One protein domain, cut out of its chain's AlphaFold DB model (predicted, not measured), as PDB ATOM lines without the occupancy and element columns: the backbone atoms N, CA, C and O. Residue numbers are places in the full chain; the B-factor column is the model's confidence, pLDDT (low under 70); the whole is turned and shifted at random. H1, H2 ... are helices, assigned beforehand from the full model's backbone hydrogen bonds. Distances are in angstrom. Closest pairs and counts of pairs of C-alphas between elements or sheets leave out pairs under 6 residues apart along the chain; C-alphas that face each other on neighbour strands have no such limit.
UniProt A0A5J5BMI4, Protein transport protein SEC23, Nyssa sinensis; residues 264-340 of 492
ATOM      1  N   SER A 264     197.769 205.724 178.706       89.06
ATOM      2  CA  SER A 264     196.482 205.685 179.411       89.06
ATOM      3  C   SER A 264     195.506 206.729 178.863       89.06
ATOM      4  O   SER A 264     194.406 206.367 178.470       89.06
ATOM      5  N   ALA A 265     195.942 207.987 178.702       90.12
ATOM      6  CA  ALA A 265     195.099 209.031 178.110       90.12
ATOM      7  C   ALA A 265     194.744 208.732 176.642       90.12
ATOM      8  O   ALA A 265     193.684 209.124 176.159       90.12
ATOM      9  N   TYR A 266     195.619 208.020 175.921       91.88
ATOM     10  CA  TYR A 266     195.303 207.520 174.585       91.88
ATOM     11  C   TYR A 266     194.209 206.454 174.624       91.88
ATOM     12  O   TYR A 266     193.239 206.582 173.883       91.88
ATOM     13  N   LEU A 267     194.330 205.438 175.482       91.25
ATOM     14  CA  LEU A 267     193.337 204.368 175.601       91.25
ATOM     15  C   LEU A 267     191.974 204.901 176.053       91.25
ATOM     16  O   LEU A 267     190.971 204.538 175.453       91.25
ATOM     17  N   GLU A 268     191.943 205.839 177.001       90.00
ATOM     18  CA  GLU A 268     190.718 206.533 177.429       90.00
ATOM     19  C   GLU A 268     190.052 207.337 176.298       90.00
ATOM     20  O   GLU A 268     188.844 207.556 176.312       90.00
ATOM     21  N   SER A 269     190.822 207.786 175.300       90.94
ATOM     22  CA  SER A 269     190.287 208.512 174.139       90.94
ATOM     23  C   SER A 269     189.711 207.597 173.049       90.94
ATOM     24  O   SER A 269     189.054 208.080 172.120       90.94
ATOM     25  N   VAL A 270     189.978 206.290 173.117       91.62
ATOM     26  CA  VAL A 270     189.518 205.318 172.122       91.62
ATOM     27  C   VAL A 270     188.085 204.911 172.441       91.62
ATOM     28  O   VAL A 270     187.774 204.479 173.540       91.62
ATOM     29  N   GLN A 271     187.210 205.001 171.441       91.75
ATOM     30  CA  GLN A 271     185.842 204.497 171.538       91.75
ATOM     31  C   GLN A 271     185.792 203.043 171.053       91.75
ATOM     32  O   GLN A 271     186.064 202.783 169.874       91.75
ATOM     33  N   ASP A 272     185.429 202.114 171.941       90.81
ATOM     34  CA  ASP A 272     185.369 200.671 171.668       90.81
ATOM     35  C   ASP A 272     184.509 200.331 170.451       90.81
ATOM     36  O   ASP A 272     184.961 199.644 169.532       90.81
ATOM     37  N   GLU A 273     183.289 200.869 170.406       90.00
ATOM     38  CA  GLU A 273     182.326 200.616 169.333       90.00
ATOM     39  C   GLU A 273     182.862 201.066 167.970       90.00
ATOM     40  O   GLU A 273     182.809 200.329 166.981       90.00
ATOM     41  N   VAL A 274     183.456 202.263 167.906       92.12
ATOM     42  CA  VAL A 274     184.032 202.800 166.667       92.12
ATOM     43  C   VAL A 274     185.232 201.963 166.229       92.12
ATOM     44  O   VAL A 274     185.362 201.641 165.042       92.12
ATOM     45  N   ALA A 275     186.096 201.569 167.167       92.94
ATOM     46  CA  ALA A 275     187.226 200.694 166.882       92.94
ATOM     47  C   ALA A 275     186.757 199.330 166.348       92.94
ATOM     48  O   ALA A 275     187.277 198.865 165.327       92.94
ATOM     49  N   ALA A 276     185.734 198.733 166.965       92.56
ATOM     50  CA  ALA A 276     185.126 197.483 166.526       92.56
ATOM     51  C   ALA A 276     184.543 197.604 165.107       92.56
ATOM     52  O   ALA A 276     184.842 196.769 164.253       92.56
ATOM     53  N   VAL A 277     183.813 198.686 164.802       92.62
ATOM     54  CA  VAL A 277     183.266 198.968 163.457       92.62
ATOM     55  C   VAL A 277     184.369 199.103 162.412       92.62
ATOM     56  O   VAL A 277     184.250 198.568 161.305       92.62
ATOM     57  N   LEU A 278     185.462 199.799 162.727       93.12
ATOM     58  CA  LEU A 278     186.585 199.952 161.801       93.12
ATOM     59  C   LEU A 278     187.312 198.623 161.556       93.12
ATOM     60  O   LEU A 278     187.665 198.322 160.410       93.12
ATOM     61  N   ILE A 279     187.498 197.811 162.602       92.50
ATOM     62  CA  ILE A 279     188.058 196.461 162.483       92.50
ATOM     63  C   ILE A 279     187.130 195.596 161.622       92.50
ATOM     64  O   ILE A 279     187.593 195.032 160.632       92.50
ATOM     65  N   ALA A 280     185.826 195.578 161.905       91.31
ATOM     66  CA  ALA A 280     184.827 194.835 161.140       91.31
ATOM     67  C   ALA A 280     184.819 195.215 159.658       91.31
ATOM     68  O   ALA A 280     184.934 194.343 158.797       91.31
ATOM     69  N   LYS A 281     184.773 196.514 159.336       91.12
ATOM     70  CA  LYS A 281     184.822 197.004 157.947       91.12
ATOM     71  C   LYS A 281     186.078 196.528 157.221       91.12
ATOM     72  O   LYS A 281     186.002 196.099 156.068       91.12
ATOM     73  N   ARG A 282     187.238 196.574 157.884       90.69
ATOM     74  CA  ARG A 282     188.506 196.101 157.314       90.69
ATOM     75  C   ARG A 282     188.507 194.586 157.099       90.69
ATOM     76  O   ARG A 282     188.994 194.132 156.062       90.69
ATOM     77  N   THR A 283     187.978 193.829 158.053       90.62
ATOM     78  CA  THR A 283     187.846 192.369 157.990       90.62
ATOM     79  C   THR A 283     186.925 191.962 156.836       90.62
ATOM     80  O   THR A 283     187.327 191.184 155.972       90.62
ATOM     81  N   LEU A 284     185.746 192.579 156.724       87.81
ATOM     82  CA  LEU A 284     184.781 192.310 155.652       87.81
ATOM     83  C   LEU A 284     185.312 192.682 154.264       87.81
ATOM     84  O   LEU A 284     185.106 191.941 153.308       87.81
ATOM     85  N   LEU A 285     186.066 193.780 154.143       87.69
ATOM     86  CA  LEU A 285     186.694 194.166 152.875       87.69
ATOM     87  C   LEU A 285     187.667 193.093 152.343       87.69
ATOM     88  O   LEU A 285     187.872 192.977 151.130       87.69
ATOM     89  N   ARG A 286     188.279 192.315 153.244       88.12
ATOM     90  CA  ARG A 286     189.224 191.233 152.925       88.12
ATOM     91  C   ARG A 286     188.528 189.878 152.730       88.12
ATOM     92  O   ARG A 286     188.991 189.075 151.915       88.12
ATOM     93  N   ALA A 287     187.398 189.651 153.400       86.88
ATOM     94  CA  ALA A 287     186.585 188.434 153.338       86.88
ATOM     95  C   ALA A 287     185.743 188.326 152.044       86.88
ATOM     96  O   ALA A 287     184.519 188.274 152.075       86.88
ATOM     97  N   LYS A 288     186.397 188.296 150.876       80.75
ATOM     98  CA  LYS A 288     185.710 188.247 149.567       80.75
ATOM     99  C   LYS A 288     185.100 186.886 149.212       80.75
ATOM    100  O   LYS A 288     184.260 186.813 148.324       80.75
ATOM    101  N   ASN A 289     185.571 185.812 149.835       79.50
ATOM    102  CA  ASN A 289     185.119 184.443 149.601       79.50
ATOM    103  C   ASN A 289     185.174 183.651 150.919       79.50
ATOM    104  O   ASN A 289     185.701 184.144 151.917       79.50
ATOM    105  N   LEU A 290     184.640 182.425 150.913       78.38
ATOM    106  CA  LEU A 290     184.540 181.592 152.114       78.38
ATOM    107  C   LEU A 290     185.904 181.302 152.765       78.38
ATOM    108  O   LEU A 290     186.024 181.412 153.980       78.38
ATOM    109  N   SER A 291     186.935 180.989 151.972       83.31
ATOM    110  CA  SER A 291     188.290 180.729 152.490       83.31
ATOM    111  C   SER A 291     188.843 181.953 153.217       83.31
ATOM    112  O   SER A 291     189.240 181.866 154.374       83.31
ATOM    113  N   ASN A 292     188.777 183.120 152.571       85.88
ATOM    114  CA  ASN A 292     189.238 184.369 153.159       85.88
ATOM    115  C   ASN A 292     188.442 184.718 154.423       85.88
ATOM    116  O   ASN A 292     188.994 185.320 155.338       85.88
ATOM    117  N   ALA A 293     187.150 184.379 154.483       83.25
ATOM    118  CA  ALA A 293     186.326 184.617 155.664       83.25
ATOM    119  C   ALA A 293     186.790 183.781 156.873       83.25
ATOM    120  O   ALA A 293     186.811 184.297 157.989       83.25
ATOM    121  N   LEU A 294     187.216 182.531 156.659       85.00
ATOM    122  CA  LEU A 294     187.801 181.696 157.714       85.00
ATOM    123  C   LEU A 294     189.132 182.274 158.212       85.00
ATOM    124  O   LEU A 294     189.315 182.427 159.420       85.00
ATOM    125  N   ASP A 295     190.009 182.701 157.300       87.62
ATOM    126  CA  ASP A 295     191.281 183.354 157.652       87.62
ATOM    127  C   ASP A 295     191.060 184.666 158.426       87.62
ATOM    128  O   ASP A 295     191.823 185.044 159.323       87.62
ATOM    129  N   MET A 296     189.981 185.380 158.099       89.44
ATOM    130  CA  MET A 296     189.597 186.610 158.779       89.44
ATOM    131  C   MET A 296     189.167 186.377 160.232       89.44
ATOM    132  O   MET A 296     189.461 187.230 161.067       89.44
ATOM    133  N   ARG A 297     188.568 185.227 160.572       88.75
ATOM    134  CA  ARG A 297     188.269 184.875 161.975       88.75
ATOM    135  C   ARG A 297     189.547 184.743 162.800       88.75
ATOM    136  O   ARG A 297     189.653 185.356 163.857       88.75
ATOM    137  N   ALA A 298     190.551 184.043 162.270       90.25
ATOM    138  CA  ALA A 298     191.859 183.938 162.918       90.25
ATOM    139  C   ALA A 298     192.551 185.308 163.049       90.25
ATOM    140  O   ALA A 298     193.203 185.594 164.048       90.25
ATOM    141  N   THR A 299     192.361 186.197 162.069       91.88
ATOM    142  CA  THR A 299     192.889 187.570 162.134       91.88
ATOM    143  C   THR A 299     192.264 188.378 163.279       91.88
ATOM    144  O   THR A 299     192.952 189.193 163.892       91.88
ATOM    145  N   VAL A 300     190.977 188.168 163.581       92.88
ATOM    146  CA  VAL A 300     190.307 188.793 164.735       92.88
ATOM    147  C   VAL A 300     190.878 188.248 166.047       92.88
ATOM    148  O   VAL A 300     191.227 189.038 166.921       92.88
ATOM    149  N   ASP A 301     191.060 186.929 166.147       93.75
ATOM    150  CA  ASP A 301     191.654 186.271 167.318       93.75
ATOM    151  C   ASP A 301     193.069 186.813 167.616       93.75
ATOM    152  O   ASP A 301     193.380 187.200 168.746       93.75
ATOM    153  N   GLU A 302     193.923 186.917 166.592       93.81
ATOM    154  CA  GLU A 302     195.262 187.506 166.724       93.81
ATOM    155  C   GLU A 302     195.209 188.996 167.078       93.81
ATOM    156  O   GLU A 302     196.022 189.479 167.864       93.81
ATOM    157  N   ARG A 303     194.211 189.738 166.581       93.56
ATOM    158  CA  ARG A 303     194.062 191.159 166.914       93.56
ATOM    159  C   ARG A 303     193.775 191.377 168.399       93.56
ATOM    160  O   ARG A 303     194.320 192.316 168.976       93.56
ATOM    161  N   VAL A 304     192.955 190.527 169.014       94.50
ATOM    162  CA  VAL A 304     192.671 190.585 170.458       94.50
ATOM    163  C   VAL A 304     193.931 190.271 171.267       94.50
ATOM    164  O   VAL A 304     194.253 191.009 172.200       94.50
ATOM    165  N   LYS A 305     194.700 189.247 170.869       94.06
ATOM    166  CA  LYS A 305     195.996 188.919 171.494       94.06
ATOM    167  C   LYS A 305     197.001 190.065 171.384       94.06
ATOM    168  O   LYS A 305     197.686 190.384 172.355       94.06
ATOM    169  N   ASP A 306     197.081 190.707 170.223       94.38
ATOM    170  CA  ASP A 306     197.962 191.851 169.989       94.38
ATOM    171  C   ASP A 306     197.613 193.032 170.902       94.38
ATOM    172  O   ASP A 306     198.508 193.683 171.437       94.38
ATOM    173  N   ILE A 307     196.322 193.319 171.092       93.69
ATOM    174  CA  ILE A 307     195.878 194.401 171.980       93.69
ATOM    175  C   ILE A 307     196.198 194.048 173.434       93.69
ATOM    176  O   ILE A 307     196.810 194.853 174.135       93.69
ATOM    177  N   ALA A 308     195.865 192.828 173.863       93.25
ATOM    178  CA  ALA A 308     196.133 192.357 175.219       93.25
ATOM    179  C   ALA A 308     197.635 192.348 175.551       93.25
ATOM    180  O   ALA A 308     198.025 192.724 176.651       93.25
ATOM    181  N   SER A 309     198.491 191.958 174.603       92.19
ATOM    182  CA  SER A 309     199.943 191.907 174.815       92.19
ATOM    183  C   SER A 309     200.618 193.280 174.798       92.19
ATOM    184  O   SER A 309     201.622 193.459 175.485       92.19
ATOM    185  N   LYS A 310     200.094 194.244 174.026       92.94
ATOM    186  CA  LYS A 310     200.674 195.594 173.909       92.94
ATOM    187  C   LYS A 310     200.176 196.574 174.960       92.94
ATOM    188  O   LYS A 310     200.955 197.406 175.411       92.94
ATOM    189  N   PHE A 311     198.889 196.514 175.283       92.00
ATOM    190  CA  PHE A 311     198.223 197.493 176.144       92.00
ATOM    191  C   PHE A 311     197.727 196.890 177.458       92.00
ATOM    192  O   PHE A 311     197.452 197.629 178.396       92.00
ATOM    193  N   GLY A 312     197.594 195.564 177.530       89.62
ATOM    194  CA  GLY A 312     197.196 194.867 178.746       89.62
ATOM    195  C   GLY A 312     198.358 194.631 179.709       89.62
ATOM    196  O   GLY A 312     199.514 194.962 179.443       89.62
ATOM    197  N   SER A 313     198.044 194.013 180.845       90.50
ATOM    198  CA  SER A 313     199.017 193.661 181.881       90.50
ATOM    199  C   SER A 313     199.108 192.144 182.039       90.50
ATOM    200  O   SER A 313     198.105 191.432 182.047       90.50
ATOM    201  N   GLN A 314     200.320 191.602 182.146       89.44
ATOM    202  CA  GLN A 314     200.481 190.173 182.402       89.44
ATOM    203  C   GLN A 314     200.204 189.868 183.878       89.44
ATOM    204  O   GLN A 314     200.765 190.508 184.770       89.44
ATOM    205  N   MET A 315     199.379 188.855 184.143       85.88
ATOM    206  CA  MET A 315     199.026 188.481 185.508       85.88
ATOM    207  C   MET A 315     200.225 187.889 186.268       85.88
ATOM    208  O   MET A 315     200.931 187.023 185.733       85.88
ATOM    209  N   PRO A 316     200.433 188.261 187.546       80.62
ATOM    210  CA  PRO A 316     201.470 187.655 188.370       80.62
ATOM    211  C   PRO A 316     201.247 186.141 188.457       80.62
ATOM    212  O   PRO A 316     200.171 185.691 188.843       80.62
ATOM    213  N   LYS A 317     202.279 185.350 188.131       78.62
ATOM    214  CA  LYS A 317     202.280 183.871 188.202       78.62
ATOM    215  C   LYS A 317     201.434 183.147 187.141       78.62
ATOM    216  O   LYS A 317     201.260 181.935 187.243       78.62
ATOM    217  N   SER A 318     200.962 183.838 186.103       81.56
ATOM    218  CA  SER A 318     200.251 183.218 184.980       81.56
ATOM    219  C   SER A 318     200.783 183.702 183.627       81.56
ATOM    220  O   SER A 318     201.382 184.769 183.506       81.56
ATOM    221  N   LYS A 319     200.567 182.902 182.577       83.94
ATOM    222  CA  LYS A 319     200.802 183.318 181.179       83.94
ATOM    223  C   LYS A 319     199.598 184.064 180.585       83.94
ATOM    224  O   LYS A 319     199.569 184.285 179.380       83.94
ATOM    225  N   LEU A 320     198.599 184.375 181.412       89.06
ATOM    226  CA  LEU A 320     197.400 185.100 181.014       89.06
ATOM    227  C   LEU A 320     197.628 186.612 181.071       89.06
ATOM    228  O   LEU A 320     198.250 187.118 182.009       89.06
ATOM    229  N   TYR A 321     197.080 187.315 180.085       91.75
ATOM    230  CA  TYR A 321     197.041 188.774 180.032       91.75
ATOM    231  C   TYR A 321     195.680 189.286 180.500       91.75
ATOM    232  O   TYR A 321     194.645 188.749 180.113       91.75
ATOM    233  N   GLN A 322     195.674 190.329 181.317       91.81
ATOM    234  CA  GLN A 322     194.490 191.121 181.606       91.81
ATOM    235  C   GLN A 322     194.278 192.113 180.461       91.81
ATOM    236  O   GLN A 322     195.204 192.832 180.078       91.81
ATOM    237  N   PHE A 323     193.070 192.131 179.895       91.81
ATOM    238  CA  PHE A 323     192.712 193.088 178.851       91.81
ATOM    239  C   PHE A 323     192.635 194.517 179.432       91.81
ATOM    240  O   PHE A 323     192.246 194.654 180.596       91.81
ATOM    241  N   PRO A 324     193.003 195.569 178.670       90.88
ATOM    242  CA  PRO A 324     192.851 196.959 179.108       90.88
ATOM    243  C   PRO A 324     191.431 197.249 179.597       90.88
ATOM    244  O   PRO A 324     190.463 196.888 178.926       90.88
ATOM    245  N   LYS A 325     191.303 197.899 180.757       89.00
ATOM    246  CA  LYS A 325     189.992 198.194 181.361       89.00
ATOM    247  C   LYS A 325     189.240 199.262 180.575       89.00
ATOM    248  O   LYS A 325     188.020 199.209 180.473       89.00
ATOM    249  N   GLU A 326     189.997 200.182 179.988       89.12
ATOM    250  CA  GLU A 326     189.527 201.265 179.131       89.12
ATOM    251  C   GLU A 326     188.859 200.736 177.856       89.12
ATOM    252  O   GLU A 326     188.071 201.455 177.263       89.12
ATOM    253  N   LEU A 327     189.166 199.491 177.456       90.19
ATOM    254  CA  LEU A 327     188.638 198.849 176.250       90.19
ATOM    255  C   LEU A 327     187.793 197.602 176.563       90.19
ATOM    256  O   LEU A 327     187.842 196.599 175.848       90.19
ATOM    257  N   SER A 328     187.083 197.603 177.690       89.75
ATOM    258  CA  SER A 328     186.405 196.409 178.219       89.75
ATOM    259  C   SER A 328     185.331 195.827 177.287       89.75
ATOM    260  O   SER A 328     185.144 194.611 177.281       89.75
ATOM    261  N   LEU A 329     184.687 196.650 176.453       89.75
ATOM    262  CA  LEU A 329     183.636 196.213 175.523       89.75
ATOM    263  C   LEU A 329     184.191 195.632 174.213       89.75
ATOM    264  O   LEU A 329     183.559 194.784 173.578       89.75
ATOM    265  N   LEU A 330     185.392 196.048 173.798       91.88
ATOM    266  CA  LEU A 330     185.957 195.678 172.498       91.88
ATOM    267  C   LEU A 330     186.080 194.156 172.274       91.88
ATOM    268  O   LEU A 330     185.731 193.708 171.178       91.88
ATOM    269  N   PRO A 331     186.544 193.328 173.232       92.75
ATOM    270  CA  PRO A 331     186.639 191.886 173.024       92.75
ATOM    271  C   PRO A 331     185.288 191.228 172.749       92.75
ATOM    272  O   PRO A 331     185.225 190.337 171.908       92.75
ATOM    273  N   GLU A 332     184.219 191.662 173.418       90.19
ATOM    274  CA  GLU A 332     182.876 191.100 173.239       90.19
ATOM    275  C   GLU A 332     182.297 191.479 171.867       90.19
ATOM    276  O   GLU A 332     181.810 190.620 171.130       90.19
ATOM    277  N   LEU A 333     182.483 192.731 171.435       90.94
ATOM    278  CA  LEU A 333     182.118 193.166 170.081       90.94
ATOM    279  C   LEU A 333     182.877 192.375 168.998       90.94
ATOM    280  O   LEU A 333     182.309 191.984 167.975       90.94
ATOM    281  N   LEU A 334     184.169 192.107 169.217       91.69
ATOM    282  CA  LEU A 334     184.987 191.298 168.307       91.69
ATOM    283  C   LEU A 334     184.633 189.806 168.355       91.69
ATOM    284  O   LEU A 334     184.785 189.111 167.348       91.69
ATOM    285  N   PHE A 335     184.129 189.320 169.485       90.69
ATOM    286  CA  PHE A 335     183.588 187.975 169.597       90.69
ATOM    287  C   PHE A 335     182.335 187.816 168.731       90.69
ATOM    288  O   PHE A 335     182.272 186.892 167.919       90.69
ATOM    289  N   HIS A 336     181.404 188.772 168.785       87.31
ATOM    290  CA  HIS A 336     180.256 188.797 167.874       87.31
ATOM    291  C   HIS A 336     180.682 188.900 166.398       87.31
ATOM    292  O   HIS A 336     180.167 188.160 165.554       87.31
ATOM    293  N   LEU A 337     181.706 189.711 166.088       88.06
ATOM    294  CA  LEU A 337     182.270 189.816 164.734       88.06
ATOM    295  C   LEU A 337     182.778 188.471 164.179       88.06
ATOM    296  O   LEU A 337     182.758 188.227 162.969       88.06
ATOM    297  N   ARG A 338     183.283 187.591 165.049       85.81
ATOM    298  CA  ARG A 338     183.802 186.271 164.658       85.81
ATOM    299  C   ARG A 338     182.692 185.368 164.116       85.81
ATOM    300  O   ARG A 338     182.946 184.548 163.226       85.81
ATOM    301  N   TRP A 339     181.471 185.533 164.619       77.56
ATOM    302  CA  TRP A 339     180.295 184.774 164.200       77.56
ATOM    303  C   TRP A 339     179.581 185.376 162.994       77.56
ATOM    304  O   TRP A 339     179.027 184.631 162.187       77.56
ATOM    305  N   GLY A 340     179.673 186.688 162.789       72.12
ATOM    306  CA  GLY A 340     179.083 187.344 161.630       72.12
ATOM    307  C   GLY A 340     179.441 188.824 161.524       72.12
ATOM    308  O   GLY A 340     180.115 189.369 162.385       72.12
TER     309      GLY A 340
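What this domain is: This is residues 264 to 340 of the 492 residues of the protein "Protein transport protein SEC23" of Nyssa sinensis (UniProt A0A5J5BMI4). Begin with H3, the longest helix: H2 and H4 pack on it to make a small three-helix bundle, up and down, each helix running against the one before it in the chain, with the three centres in a triangle. A long unnamed stretch, residues 312 to 329, loops out past the last residues of H3 and folds back to H4, while the short helix H1 touches no helix. You have 77 residues printed, with four named helices in the order H1, H2, H3, H4 and no named strand; the class is all helix. The whole is only just compact, close to loose, with a radius of gyration of the C-alphas of 13.5 A and spans of 41 by 29 by 17 A.

Where its parts are: Find C-alpha 290 at (184.540, 181.592, 152.114); from there H3, residues 290 to 311, runs 31.9 A to C-alpha 311 at (198.223, 197.493, 176.144). Before it in the chain look for H2, residues 272 to 286, 21.3 A long. After it comes H4, residues 330 to 339, 14.8 A long, ending at C-alpha 339 at (180.295, 184.774, 164.200). H1, residues 264 to 269, is 8.6 A long.

How they stand to each other: Start at H3 and look toward H2: they form a helical hairpin, running opposite ways at a shallow tilt of 34.9 degrees, only just short of steep. They touch through residues 283 to 286 of H2 and 292 to 296 of H3 alone, and their closest C-alphas are those of Thr 283 and Met 296, 6.1 A apart. H3 and H4 form a second helical hairpin, running opposite ways at a shallow tilt of 13 degrees. H3 touches H4 with residues 297 to 304 alone; the closest C-alphas are those of Arg 297 and Arg 338, 5.4 A apart. H2 and H4 touch and run the same way at a shallow tilt of 31 degrees, with the C-alphas of Asp 272 and Leu 330 closest at 5.1 A. H1 is apart from H2 and H4, and only just apart from H3, the closest C-alphas being 8.5 A apart. In H1 and H2 every O i to N i+4 pair is within hydrogen-bond range; in H3 it is 17 of 18 and in H4 5 of 6.

The domain as a whole: The two C-alphas farthest apart are those of Lys 288 and Lys 317, at 42.3 A. The links from H1 to H2 and from H2 to H3 are tight. The link from H3 to H4 is long, with 18 residues; within it residues 313 to 314 pair with residues 321 to 322, antiparallel. The printed part has no cut. Its mean pLDDT is 89.2, and no printed residue is under 70.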